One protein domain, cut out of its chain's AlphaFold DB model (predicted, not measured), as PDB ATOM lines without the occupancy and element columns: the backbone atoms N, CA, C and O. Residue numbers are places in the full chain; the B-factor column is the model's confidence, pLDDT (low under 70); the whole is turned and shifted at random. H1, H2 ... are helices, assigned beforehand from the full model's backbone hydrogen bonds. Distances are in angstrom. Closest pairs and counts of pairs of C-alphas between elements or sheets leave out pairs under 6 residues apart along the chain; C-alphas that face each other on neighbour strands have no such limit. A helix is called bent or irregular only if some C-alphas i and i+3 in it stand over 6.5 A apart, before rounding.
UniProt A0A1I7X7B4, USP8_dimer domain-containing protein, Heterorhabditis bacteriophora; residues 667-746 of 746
ATOM      1  N   LEU A 667     195.108 322.399 199.488       78.06
ATOM      2  CA  LEU A 667     196.387 323.051 199.752       78.06
ATOM      3  C   LEU A 667     197.100 322.458 200.970       78.06
ATOM      4  O   LEU A 667     198.250 322.046 200.844       78.06
ATOM      5  N   VAL A 668     196.431 322.368 202.125       79.75
ATOM      6  CA  VAL A 668     197.021 321.816 203.362       79.75
ATOM      7  C   VAL A 668     197.460 320.349 203.184       79.75
ATOM      8  O   VAL A 668     198.607 320.049 203.518       79.75
ATOM      9  N   PRO A 669     196.668 319.446 202.561       80.31
ATOM     10  CA  PRO A 669     197.075 318.063 202.331       80.31
ATOM     11  C   PRO A 669     198.177 317.961 201.274       80.31
ATOM     12  O   PRO A 669     199.073 317.134 201.410       80.31
ATOM     13  N   SER A 670     198.179 318.828 200.249       79.62
ATOM     14  CA  SER A 670     199.283 318.891 199.277       79.62
ATOM     15  C   SER A 670     200.590 319.351 199.930       79.62
ATOM     16  O   SER A 670     201.639 318.768 199.667       79.62
ATOM     17  N   LEU A 671     200.536 320.355 200.813       80.00
ATOM     18  CA  LEU A 671     201.690 320.809 201.591       80.00
ATOM     19  C   LEU A 671     202.194 319.701 202.524       80.00
ATOM     20  O   LEU A 671     203.392 319.424 202.534       80.00
ATOM     21  N   LEU A 672     201.298 319.011 203.237       80.88
ATOM     22  CA  LEU A 672     201.661 317.896 204.113       80.88
ATOM     23  C   LEU A 672     202.314 316.750 203.324       80.88
ATOM     24  O   LEU A 672     203.376 316.266 203.713       80.88
ATOM     25  N   LEU A 673     201.756 316.386 202.163       78.56
ATOM     26  CA  LEU A 673     202.344 315.398 201.252       78.56
ATOM     27  C   LEU A 673     203.737 315.804 200.741       78.56
ATOM     28  O   LEU A 673     204.557 314.920 200.512       78.56
ATOM     29  N   THR A 674     204.046 317.102 200.609       80.88
ATOM     30  CA  THR A 674     205.416 317.559 200.284       80.88
ATOM     31  C   THR A 674     206.393 317.540 201.465       80.88
ATOM     32  O   THR A 674     207.596 317.640 201.237       80.88
ATOM     33  N   GLN A 675     205.915 317.397 202.707       81.25
ATOM     34  CA  GLN A 675     206.761 317.271 203.905       81.25
ATOM     35  C   GLN A 675     207.039 315.809 204.299       81.25
ATOM     36  O   GLN A 675     207.974 315.550 205.058       81.25
ATOM     37  N   ILE A 676     206.243 314.852 203.807       82.94
ATOM     38  CA  ILE A 676     206.375 313.427 204.139       82.94
ATOM     39  C   ILE A 676     207.575 312.802 203.391       82.94
ATOM     40  O   ILE A 676     207.633 312.890 202.164       82.94
ATOM     41  N   PRO A 677     208.522 312.127 204.080       81.06
ATOM     42  CA  PRO A 677     209.683 311.509 203.436       81.06
ATOM     43  C   PRO A 677     209.323 310.353 202.492       81.06
ATOM     44  O   PRO A 677     208.435 309.551 202.789       81.06
ATOM     45  N   ASP A 678     210.106 310.184 201.419       71.75
ATOM     46  CA  ASP A 678     209.901 309.169 200.367       71.75
ATOM     47  C   ASP A 678     209.716 307.730 200.903       71.75
ATOM     48  O   ASP A 678     208.979 306.929 200.324       71.75
ATOM     49  N   GLY A 679     210.322 307.390 202.048       73.38
ATOM     50  CA  GLY A 679     210.160 306.084 202.706       73.38
ATOM     51  C   GLY A 679     208.720 305.743 203.125       73.38
ATOM     52  O   GLY A 679     208.382 304.565 203.250       73.38
ATOM     53  N   TYR A 680     207.857 306.750 203.287       73.81
ATOM     54  CA  TYR A 680     206.436 306.598 203.618       73.81
ATOM     55  C   TYR A 680     205.534 306.577 202.371       73.81
ATOM     56  O   TYR A 680     204.357 306.240 202.483       73.81
ATOM     57  N   ALA A 681     206.067 306.848 201.171       66.12
ATOM     58  CA  ALA A 681     205.282 306.932 199.934       66.12
ATOM     59  C   ALA A 681     204.520 305.635 199.587       66.12
ATOM     60  O   ALA A 681     203.486 305.680 198.925       66.12
ATOM     61  N   LYS A 682     204.997 304.484 200.082       69.81
ATOM     62  CA  LYS A 682     204.364 303.162 199.917       69.81
ATOM     63  C   LYS A 682     203.070 302.975 200.724       69.81
ATOM     64  O   LYS A 682     202.415 301.953 200.560       69.81
ATOM     65  N   LEU A 683     202.725 303.910 201.614       67.94
ATOM     66  CA  LEU A 683     201.526 303.834 202.458       67.94
ATOM     67  C   LEU A 683     200.287 304.465 201.799       67.94
ATOM     68  O   LEU A 683     199.168 304.215 202.235       67.94
ATOM     69  N   PHE A 684     200.462 305.278 200.753       65.94
ATOM     70  CA  PHE A 684     199.355 305.976 200.101       65.94
ATOM     71  C   PHE A 684     198.614 305.079 199.102       65.94
ATOM     72  O   PHE A 684     199.226 304.383 198.297       65.94
ATOM     73  N   GLY A 685     197.280 305.131 199.126       64.50
ATOM     74  CA  GLY A 685     196.414 304.392 198.198       64.50
ATOM     75  C   GLY A 685     196.110 302.942 198.596       64.50
ATOM     76  O   GLY A 685     195.254 302.323 197.972       64.50
ATOM     77  N   GLN A 686     196.744 302.417 199.648       66.50
ATOM     78  CA  GLN A 686     196.336 301.171 200.306       66.50
ATOM     79  C   GLN A 686     195.479 301.469 201.551       66.50
ATOM     80  O   GLN A 686     195.581 302.566 202.107       66.50
ATOM     81  N   PRO A 687     194.626 300.531 202.012       65.19
ATOM     82  CA  PRO A 687     193.938 300.680 203.292       65.19
ATOM     83  C   PRO A 687     194.955 300.815 204.436       65.19
ATOM     84  O   PRO A 687     195.883 300.014 204.561       65.19
ATOM     85  N   MET A 688     194.779 301.839 205.272       69.81
ATOM     86  CA  MET A 688     195.661 302.142 206.402       69.81
ATOM     87  C   MET A 688     195.572 301.053 207.477       69.81
ATOM     88  O   MET A 688     194.674 301.063 208.310       69.81
ATOM     89  N   ALA A 689     196.530 300.126 207.477       78.44
ATOM     90  CA  ALA A 689     196.729 299.194 208.584       78.44
ATOM     91  C   ALA A 689     197.341 299.911 209.803       78.44
ATOM     92  O   ALA A 689     198.186 300.796 209.648       78.44
ATOM     93  N   ASP A 690     197.018 299.473 211.021       78.69
ATOM     94  CA  ASP A 690     197.440 300.124 212.278       78.69
ATOM     95  C   ASP A 690     198.962 300.336 212.368       78.69
ATOM     96  O   ASP A 690     199.452 301.378 212.804       78.69
ATOM     97  N   LYS A 691     199.739 299.361 211.872       78.56
ATOM     98  CA  LYS A 691     201.212 299.403 211.819       78.56
ATOM     99  C   LYS A 691     201.765 300.474 210.862       78.56
ATOM    100  O   LYS A 691     202.939 300.823 210.977       78.56
ATOM    101  N   ALA A 692     200.960 300.980 209.926       76.56
ATOM    102  CA  ALA A 692     201.276 302.117 209.061       76.56
ATOM    103  C   ALA A 692     200.895 303.445 209.732       76.56
ATOM    104  O   ALA A 692     201.740 304.339 209.826       76.56
ATOM    105  N   ALA A 693     199.685 303.540 210.294       80.00
ATOM    106  CA  ALA A 693     199.235 304.710 211.052       80.00
ATOM    107  C   ALA A 693     200.186 305.030 212.225       80.00
ATOM    108  O   ALA A 693     200.669 306.154 212.351       80.00
ATOM    109  N   LEU A 694     200.587 304.017 213.004       82.44
ATOM    110  CA  LEU A 694     201.573 304.152 214.087       82.44
ATOM    111  C   LEU A 694     202.952 304.646 213.615       82.44
ATOM    112  O   LEU A 694     203.669 305.274 214.394       82.44
ATOM    113  N   LYS A 695     203.351 304.381 212.363       82.25
ATOM    114  CA  LYS A 695     204.604 304.907 211.795       82.25
ATOM    115  C   LYS A 695     204.466 306.378 211.400       82.25
ATOM    116  O   LYS A 695     205.394 307.142 211.656       82.25
ATOM    117  N   LEU A 696     203.328 306.772 210.825       82.38
ATOM    118  CA  LEU A 696     203.034 308.164 210.464       82.38
ATOM    119  C   LEU A 696     202.882 309.052 211.709       82.38
ATOM    120  O   LEU A 696     203.509 310.104 211.774       82.38
ATOM    121  N   VAL A 697     202.163 308.598 212.743       85.06
ATOM    122  CA  VAL A 697     202.016 309.332 214.018       85.06
ATOM    123  C   VAL A 697     203.362 309.509 214.736       85.06
ATOM    124  O   VAL A 697     203.619 310.574 215.304       85.06
ATOM    125  N   LYS A 698     204.249 308.500 214.683       85.56
ATOM    126  CA  LYS A 698     205.622 308.609 215.206       85.56
ATOM    127  C   LYS A 698     206.453 309.628 214.429       85.56
ATOM    128  O   LYS A 698     207.063 310.480 215.059       85.56
ATOM    129  N   TRP A 699     206.432 309.570 213.094       87.12
ATOM    130  CA  TRP A 699     207.116 310.540 212.230       87.12
ATOM    131  C   TRP A 699     206.639 311.976 212.487       87.12
ATOM    132  O   TRP A 699     207.454 312.858 212.762       87.12
ATOM    133  N   PHE A 700     205.322 312.193 212.484       86.69
ATOM    134  CA  PHE A 700     204.725 313.496 212.758       86.69
ATOM    135  C   PHE A 700     205.179 314.019 214.125       86.69
ATOM    136  O   PHE A 700     205.662 315.139 214.224       86.69
ATOM    137  N   SER A 701     205.117 313.180 215.165       84.69
ATOM    138  CA  SER A 701     205.506 313.564 216.530       84.69
ATOM    139  C   SER A 701     207.023 313.743 216.734       84.69
ATOM    140  O   SER A 701     207.423 314.195 217.803       84.69
ATOM    141  N   SER A 702     207.867 313.398 215.751       85.81
ATOM    142  CA  SER A 702     209.304 313.727 215.746       85.81
ATOM    143  C   SER A 702     209.647 314.987 214.941       85.81
ATOM    144  O   SER A 702     210.589 315.694 215.295       85.81
ATOM    145  N   GLU A 703     208.892 315.281 213.878       84.94
ATOM    146  CA  GLU A 703     209.124 316.436 213.001       84.94
ATOM    147  C   GLU A 703     208.391 317.699 213.472       84.94
ATOM    148  O   GLU A 703     208.969 318.785 213.466       84.94
ATOM    149  N   PHE A 704     207.125 317.562 213.883       88.94
ATOM    150  CA  PHE A 704     206.263 318.678 214.261       88.94
ATOM    151  C   PHE A 704     206.408 319.026 215.745       88.94
ATOM    152  O   PHE A 704     206.362 318.149 216.611       88.94
ATOM    153  N   LYS A 705     206.550 320.321 216.052       87.06
ATOM    154  CA  LYS A 705     206.803 320.821 217.416       87.06
ATOM    155  C   LYS A 705     205.725 321.794 217.890       87.06
ATOM    156  O   LYS A 705     205.187 322.566 217.104       87.06
ATOM    157  N   CYS A 706     205.445 321.789 219.191       84.44
ATOM    158  CA  CYS A 706     204.541 322.768 219.793       84.44
ATOM    159  C   CYS A 706     205.158 324.180 219.729       84.44
ATOM    160  O   CYS A 706     206.302 324.379 220.149       84.44
ATOM    161  N   SER A 707     204.406 325.147 219.204       80.38
ATOM    162  CA  SER A 707     204.770 326.562 219.169       80.38
ATOM    163  C   SER A 707     204.355 327.239 220.471       80.38
ATOM    164  O   SER A 707     203.177 327.279 220.810       80.38
ATOM    165  N   LEU A 708     205.316 327.840 221.174       72.19
ATOM    166  CA  LEU A 708     205.051 328.650 222.373       72.19
ATOM    167  C   LEU A 708     204.580 330.082 222.043       72.19
ATOM    168  O   LEU A 708     204.348 330.877 222.951       72.19
ATOM    169  N   ALA A 709     204.466 330.422 220.756       72.12
ATOM    170  CA  ALA A 709     203.960 331.698 220.262       72.12
ATOM    171  C   ALA A 709     202.755 331.474 219.335       72.12
ATOM    172  O   ALA A 709     202.749 330.524 218.546       72.12
ATOM    173  N   LYS A 710     201.761 332.372 219.406       74.81
ATOM    174  CA  LYS A 710     200.574 332.331 218.539       74.81
ATOM    175  C   LYS A 710     200.987 332.401 217.070       74.81
ATOM    176  O   LYS A 710     201.772 333.271 216.693       74.81
ATOM    177  N   ILE A 711     200.449 331.504 216.242       73.44
ATOM    178  CA  ILE A 711     200.794 331.437 214.816       73.44
ATOM    179  C   ILE A 711     200.094 332.591 214.085       73.44
ATOM    180  O   ILE A 711     198.911 332.514 213.760       73.44
ATOM    181  N   SER A 712     200.829 333.677 213.839       58.94
ATOM    182  CA  SER A 712     200.356 334.824 213.062       58.94
ATOM    183  C   SER A 712     200.423 334.532 211.560       58.94
ATOM    184  O   SER A 712     201.498 334.583 210.962       58.94
ATOM    185  N   SER A 713     199.277 334.252 210.943       60.88
ATOM    186  CA  SER A 713     199.123 334.258 209.485       60.88
ATOM    187  C   SER A 713     198.999 335.693 208.962       60.88
ATOM    188  O   SER A 713     198.204 336.470 209.492       60.88
ATOM    189  N   GLU A 714     199.718 336.035 207.889       53.12
ATOM    190  CA  GLU A 714     199.362 337.204 207.073       53.12
ATOM    191  C   GLU A 714     197.959 336.990 206.478       53.12
ATOM    192  O   GLU A 714     197.657 335.905 205.973       53.12
ATOM    193  N   SER A 715     197.103 338.012 206.514       47.38
ATOM    194  CA  SER A 715     195.774 337.967 205.899       47.38
ATOM    195  C   SER A 715     195.888 338.077 204.373       47.38
ATOM    196  O   SER A 715     196.086 339.166 203.833       47.38
ATOM    197  N   LEU A 716     195.782 336.938 203.695       51.81
ATOM    198  CA  LEU A 716     195.645 336.808 202.241       51.81
ATOM    199  C   LEU A 716     194.224 336.324 201.912       51.81
ATOM    200  O   LEU A 716     193.581 335.711 202.765       51.81
ATOM    201  N   ASP A 717     193.788 336.505 200.662       54.00
ATOM    202  CA  ASP A 717     192.482 336.067 200.134       54.00
ATOM    203  C   ASP A 717     192.371 334.532 199.944       54.00
ATOM    204  O   ASP A 717     192.067 334.017 198.863       54.00
ATOM    205  N   TYR A 718     192.617 333.773 201.015       58.97
ATOM    206  CA  TYR A 718     192.187 332.378 201.137       58.97
ATOM    207  C   TYR A 718     190.659 332.311 201.271       58.97
ATOM    208  O   TYR A 718     190.027 333.250 201.756       58.97
ATOM    209  N   ARG A 719     190.037 331.185 200.889       57.59
ATOM    210  CA  ARG A 719     188.582 331.015 201.087       57.59
ATOM    211  C   ARG A 719     188.226 330.905 202.575       57.59
ATOM    212  O   ARG A 719     187.135 331.320 202.958       57.59
ATOM    213  N   PHE A 720     189.132 330.352 203.378       63.41
ATOM    214  CA  PHE A 720     189.017 330.248 204.829       63.41
ATOM    215  C   PHE A 720     190.309 330.759 205.490       63.41
ATOM    216  O   PHE A 720     191.413 330.429 205.047       63.41
ATOM    217  N   ILE A 721     190.190 331.561 206.553       65.38
ATOM    218  CA  ILE A 721     191.336 332.145 207.284       65.38
ATOM    219  C   ILE A 721     192.146 331.027 207.966       65.38
ATOM    220  O   ILE A 721     193.375 331.049 208.038       65.38
ATOM    221  N   GLU A 722     191.438 329.979 208.374       72.38
ATOM    222  CA  GLU A 722     191.931 328.714 208.890       72.38
ATOM    223  C   GLU A 722     192.957 328.080 207.932       72.38
ATOM    224  O   GLU A 722     193.993 327.587 208.383       72.38
ATOM    225  N   THR A 723     192.746 328.159 206.611       75.81
ATOM    226  CA  THR A 723     193.688 327.643 205.604       75.81
ATOM    227  C   THR A 723     195.008 328.418 205.600       75.81
ATOM    228  O   THR A 723     196.075 327.816 205.439       75.81
ATOM    229  N   ALA A 724     194.975 329.736 205.836       75.69
ATOM    230  CA  ALA A 724     196.184 330.547 205.993       75.69
ATOM    231  C   ALA A 724     197.005 330.049 207.193       75.69
ATOM    232  O   ALA A 724     198.180 329.708 207.058       75.69
ATOM    233  N   ARG A 725     196.349 329.893 208.351       82.75
ATOM    234  CA  ARG A 725     196.972 329.408 209.591       82.75
ATOM    235  C   ARG A 725     197.514 327.980 209.447       82.75
ATOM    236  O   ARG A 725     198.686 327.749 209.747       82.75
ATOM    237  N   PHE A 726     196.724 327.036 208.928       82.81
ATOM    238  CA  PHE A 726     197.154 325.644 208.737       82.81
ATOM    239  C   PHE A 726     198.270 325.495 207.690       82.81
ATOM    240  O   PHE A 726     199.187 324.697 207.887       82.81
ATOM    241  N   SER A 727     198.258 326.274 206.602       81.31
ATOM    242  CA  SER A 727     199.343 326.227 205.610       81.31
ATOM    243  C   SER A 727     200.661 326.788 206.162       81.31
ATOM    244  O   SER A 727     201.696 326.136 206.005       81.31
ATOM    245  N   THR A 728     200.636 327.912 206.892       82.94
ATOM    246  CA  THR A 728     201.801 328.436 207.636       82.94
ATOM    247  C   THR A 728     202.312 327.432 208.676       82.94
ATOM    248  O   THR A 728     203.522 327.243 208.826       82.94
ATOM    249  N   MET A 729     201.405 326.750 209.375       86.50
ATOM    250  CA  MET A 729     201.724 325.751 210.395       86.50
ATOM    251  C   MET A 729     202.431 324.511 209.811       86.50
ATOM    252  O   MET A 729     203.469 324.095 210.330       86.50
ATOM    253  N   VAL A 730     201.925 323.967 208.695       86.62
ATOM    254  CA  VAL A 730     202.530 322.818 207.993       86.62
ATOM    255  C   VAL A 730     203.867 323.177 207.339       86.62
ATOM    256  O   VAL A 730     204.794 322.370 207.380       86.62
ATOM    257  N   GLN A 731     204.012 324.387 206.786       84.25
ATOM    258  CA  GLN A 731     205.285 324.852 206.215       84.25
ATOM    259  C   GLN A 731     206.403 324.940 207.264       84.25
ATOM    260  O   GLN A 731     207.534 324.551 206.981       84.25
ATOM    261  N   ASN A 732     206.081 325.403 208.477       85.69
ATOM    262  CA  ASN A 732     207.050 325.559 209.567       85.69
ATOM    263  C   ASN A 732     207.227 324.301 210.442       85.69
ATOM    264  O   ASN A 732     208.043 324.325 211.361       85.69
ATOM    265  N   LYS A 733     206.478 323.214 210.186       86.88
ATOM    266  CA  LYS A 733     206.431 321.997 211.026       86.88
ATOM    267  C   LYS A 733     206.145 322.307 212.503       86.88
ATOM    268  O   LYS A 733     206.826 321.828 213.411       86.88
ATOM    269  N   MET A 734     205.125 323.123 212.755       86.38
ATOM    270  CA  MET A 734     204.687 323.464 214.113       86.38
ATOM    271  C   MET A 734     203.229 323.058 214.360       86.38
ATOM    272  O   MET A 734     202.548 322.620 213.440       86.38
ATOM    273  N   PHE A 735     202.748 323.198 215.592       86.75
ATOM    274  CA  PHE A 735     201.325 323.252 215.948       86.75
ATOM    275  C   PHE A 735     201.145 324.091 217.219       86.75
ATOM    276  O   PHE A 735     202.081 324.213 218.003       86.75
ATOM    277  N   GLU A 736     199.975 324.693 217.425       82.44
ATOM    278  CA  GLU A 736     199.697 325.552 218.592       82.44
ATOM    279  C   GLU A 736     198.851 324.820 219.646       82.44
ATOM    280  O   GLU A 736     199.115 324.930 220.841       82.44
ATOM    281  N   THR A 737     197.879 324.011 219.212       80.94
ATOM    282  CA  THR A 737     196.981 323.240 220.087       80.94
ATOM    283  C   THR A 737     196.953 321.749 219.728       80.94
ATOM    284  O   THR A 737     197.304 321.348 218.616       80.94
ATOM    285  N   ASP A 738     196.461 320.901 220.640       78.44
ATOM    286  CA  ASP A 738     196.182 319.491 220.320       78.44
ATOM    287  C   ASP A 738     195.054 319.329 219.277       78.44
ATOM    288  O   ASP A 738     195.010 318.317 218.579       78.44
ATOM    289  N   SER A 739     194.178 320.332 219.108       73.69
ATOM    290  CA  SER A 739     193.185 320.347 218.023       73.69
ATOM    291  C   SER A 739     193.859 320.511 216.660       73.69
ATOM    292  O   SER A 739     193.569 319.743 215.745       73.69
ATOM    293  N   ASP A 740     194.836 321.416 216.549       78.06
ATOM    294  CA  ASP A 740     195.643 321.594 215.334       78.06
ATOM    295  C   ASP A 740     196.443 320.331 214.987       78.06
ATOM    296  O   ASP A 740     196.538 319.924 213.827       78.06
ATOM    297  N   ARG A 741     196.998 319.681 216.017       80.94
ATOM    298  CA  ARG A 741     197.705 318.405 215.895       80.94
ATOM    299  C   ARG A 741     196.789 317.285 215.402       80.94
ATOM    300  O   ARG A 741     197.210 316.502 214.557       80.94
ATOM    301  N   ALA A 742     195.558 317.205 215.908       76.94
ATOM    302  CA  ALA A 742     194.571 316.239 215.430       76.94
ATOM    303  C   ALA A 742     194.135 316.541 213.984       76.94
ATOM    304  O   ALA A 742     194.062 315.626 213.172       76.94
ATOM    305  N   ALA A 743     193.917 317.816 213.646       75.56
ATOM    306  CA  ALA A 743     193.446 318.264 212.335       75.56
ATOM    307  C   ALA A 743     194.388 317.921 211.168       75.56
ATOM    308  O   ALA A 743     193.920 317.723 210.052       75.56
ATOM    309  N   VAL A 744     195.702 317.843 211.414       75.00
ATOM    310  CA  VAL A 744     196.723 317.504 210.398       75.00
ATOM    311  C   VAL A 744     197.112 316.011 210.428       75.00
ATOM    312  O   VAL A 744     197.841 315.539 209.557       75.00
ATOM    313  N   LEU A 745     196.615 315.245 211.406       73.62
ATOM    314  CA  LEU A 745     196.788 313.787 211.496       73.62
ATOM    315  C   LEU A 745     195.609 312.982 210.910       73.62
ATOM    316  O   LEU A 745     195.721 311.756 210.823       73.62
ATOM    317  N   LEU A 746     194.510 313.653 210.544       63.12
ATOM    318  CA  LEU A 746     193.283 313.095 209.952       63.12
ATOM    319  C   LEU A 746     193.293 313.159 208.414       63.12
ATOM    320  O   LEU A 746     192.801 312.177 207.812       63.12
TER     321      LEU A 746
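This is residues 667 to 746 of the 746 residues of the protein "USP8_dimer domain-containing protein" of Heterorhabditis bacteriophora (UniProt A0A1I7X7B4). Two helices side by side, H1 and H4, make one part of this domain, and a looser V of H2 and H3 makes the other, with the turn of residues 685 to 691 sticking out at that end. A long stretch without a named element, residues 704 to 720, loops from H3 round the other end to H4, and the short H5 is set crosswise to H4. A short parallel pairing of residues 705 to 706 with residues 734 to 735 ties that loop to the link between H4 and H5. The printed part has 80 residues with five named helices, H1 to H5 in order along the chain, and no named strand; the class is all helix. It is compact, with a radius of gyration of the C-alphas of 13.4 A, and spans 38 by 26 by 19 A.

H1, residues 667 to 675, touches H4, residues 721 to 731; the closest C-alphas are those of Val 668 and Ser 727, 5.5 A apart. They run the same way at a shallow tilt of 6 degrees. H2, residues 678 to 683, is close to but not clearly touching H3, residues 690 to 703; the closest C-alphas are those of Leu 683 and Ala 692, 6.8 A apart. These two run opposite ways at a shallow tilt of 31 degrees. H5, residues 738 to 743, is close to but not clearly touching H4, about perpendicular at 84 degrees, with the C-alphas of Phe 726 and Asp 740 closest at 7.9 A. H1 and H3 are apart, and so are H3 and H5. Every O i to N i+4 pair is within hydrogen-bond range in H1, H4 and H5; H3 has 9 of 10, and H2 has 0 of 2, with 2 of its 3 O i to N i+3 pairs within range.

H1 begins at C-alpha 667, (196.387, 323.051, 199.752), and measures 12.6 A from first to last C-alpha. H2 measures 10.1 A and is irregular, with C-alphas 679 and 682 7.1 A apart. H3, the longest helix with 14 residues, measures 20.1 A and ends at C-alpha 703, (209.124, 316.436, 213.001). H4 measures 15.8 A. H5 measures 8.5 A and ends at C-alpha 743, (193.446, 318.264, 212.335).

The two C-alphas farthest apart are those of Lys 691 and Asp 717, at 39.5 A. The printed part has no cut and ends at residue 746, the chain's last residue. The link from H3 to H4, 17 residues, is long; H1 to H2 is tight, and H2 to H3 and H4 to H5 are short. The mean pLDDT of the printed part is 76.0, and it is under 70 at residues 681 to 688, 712 to 721 and 746.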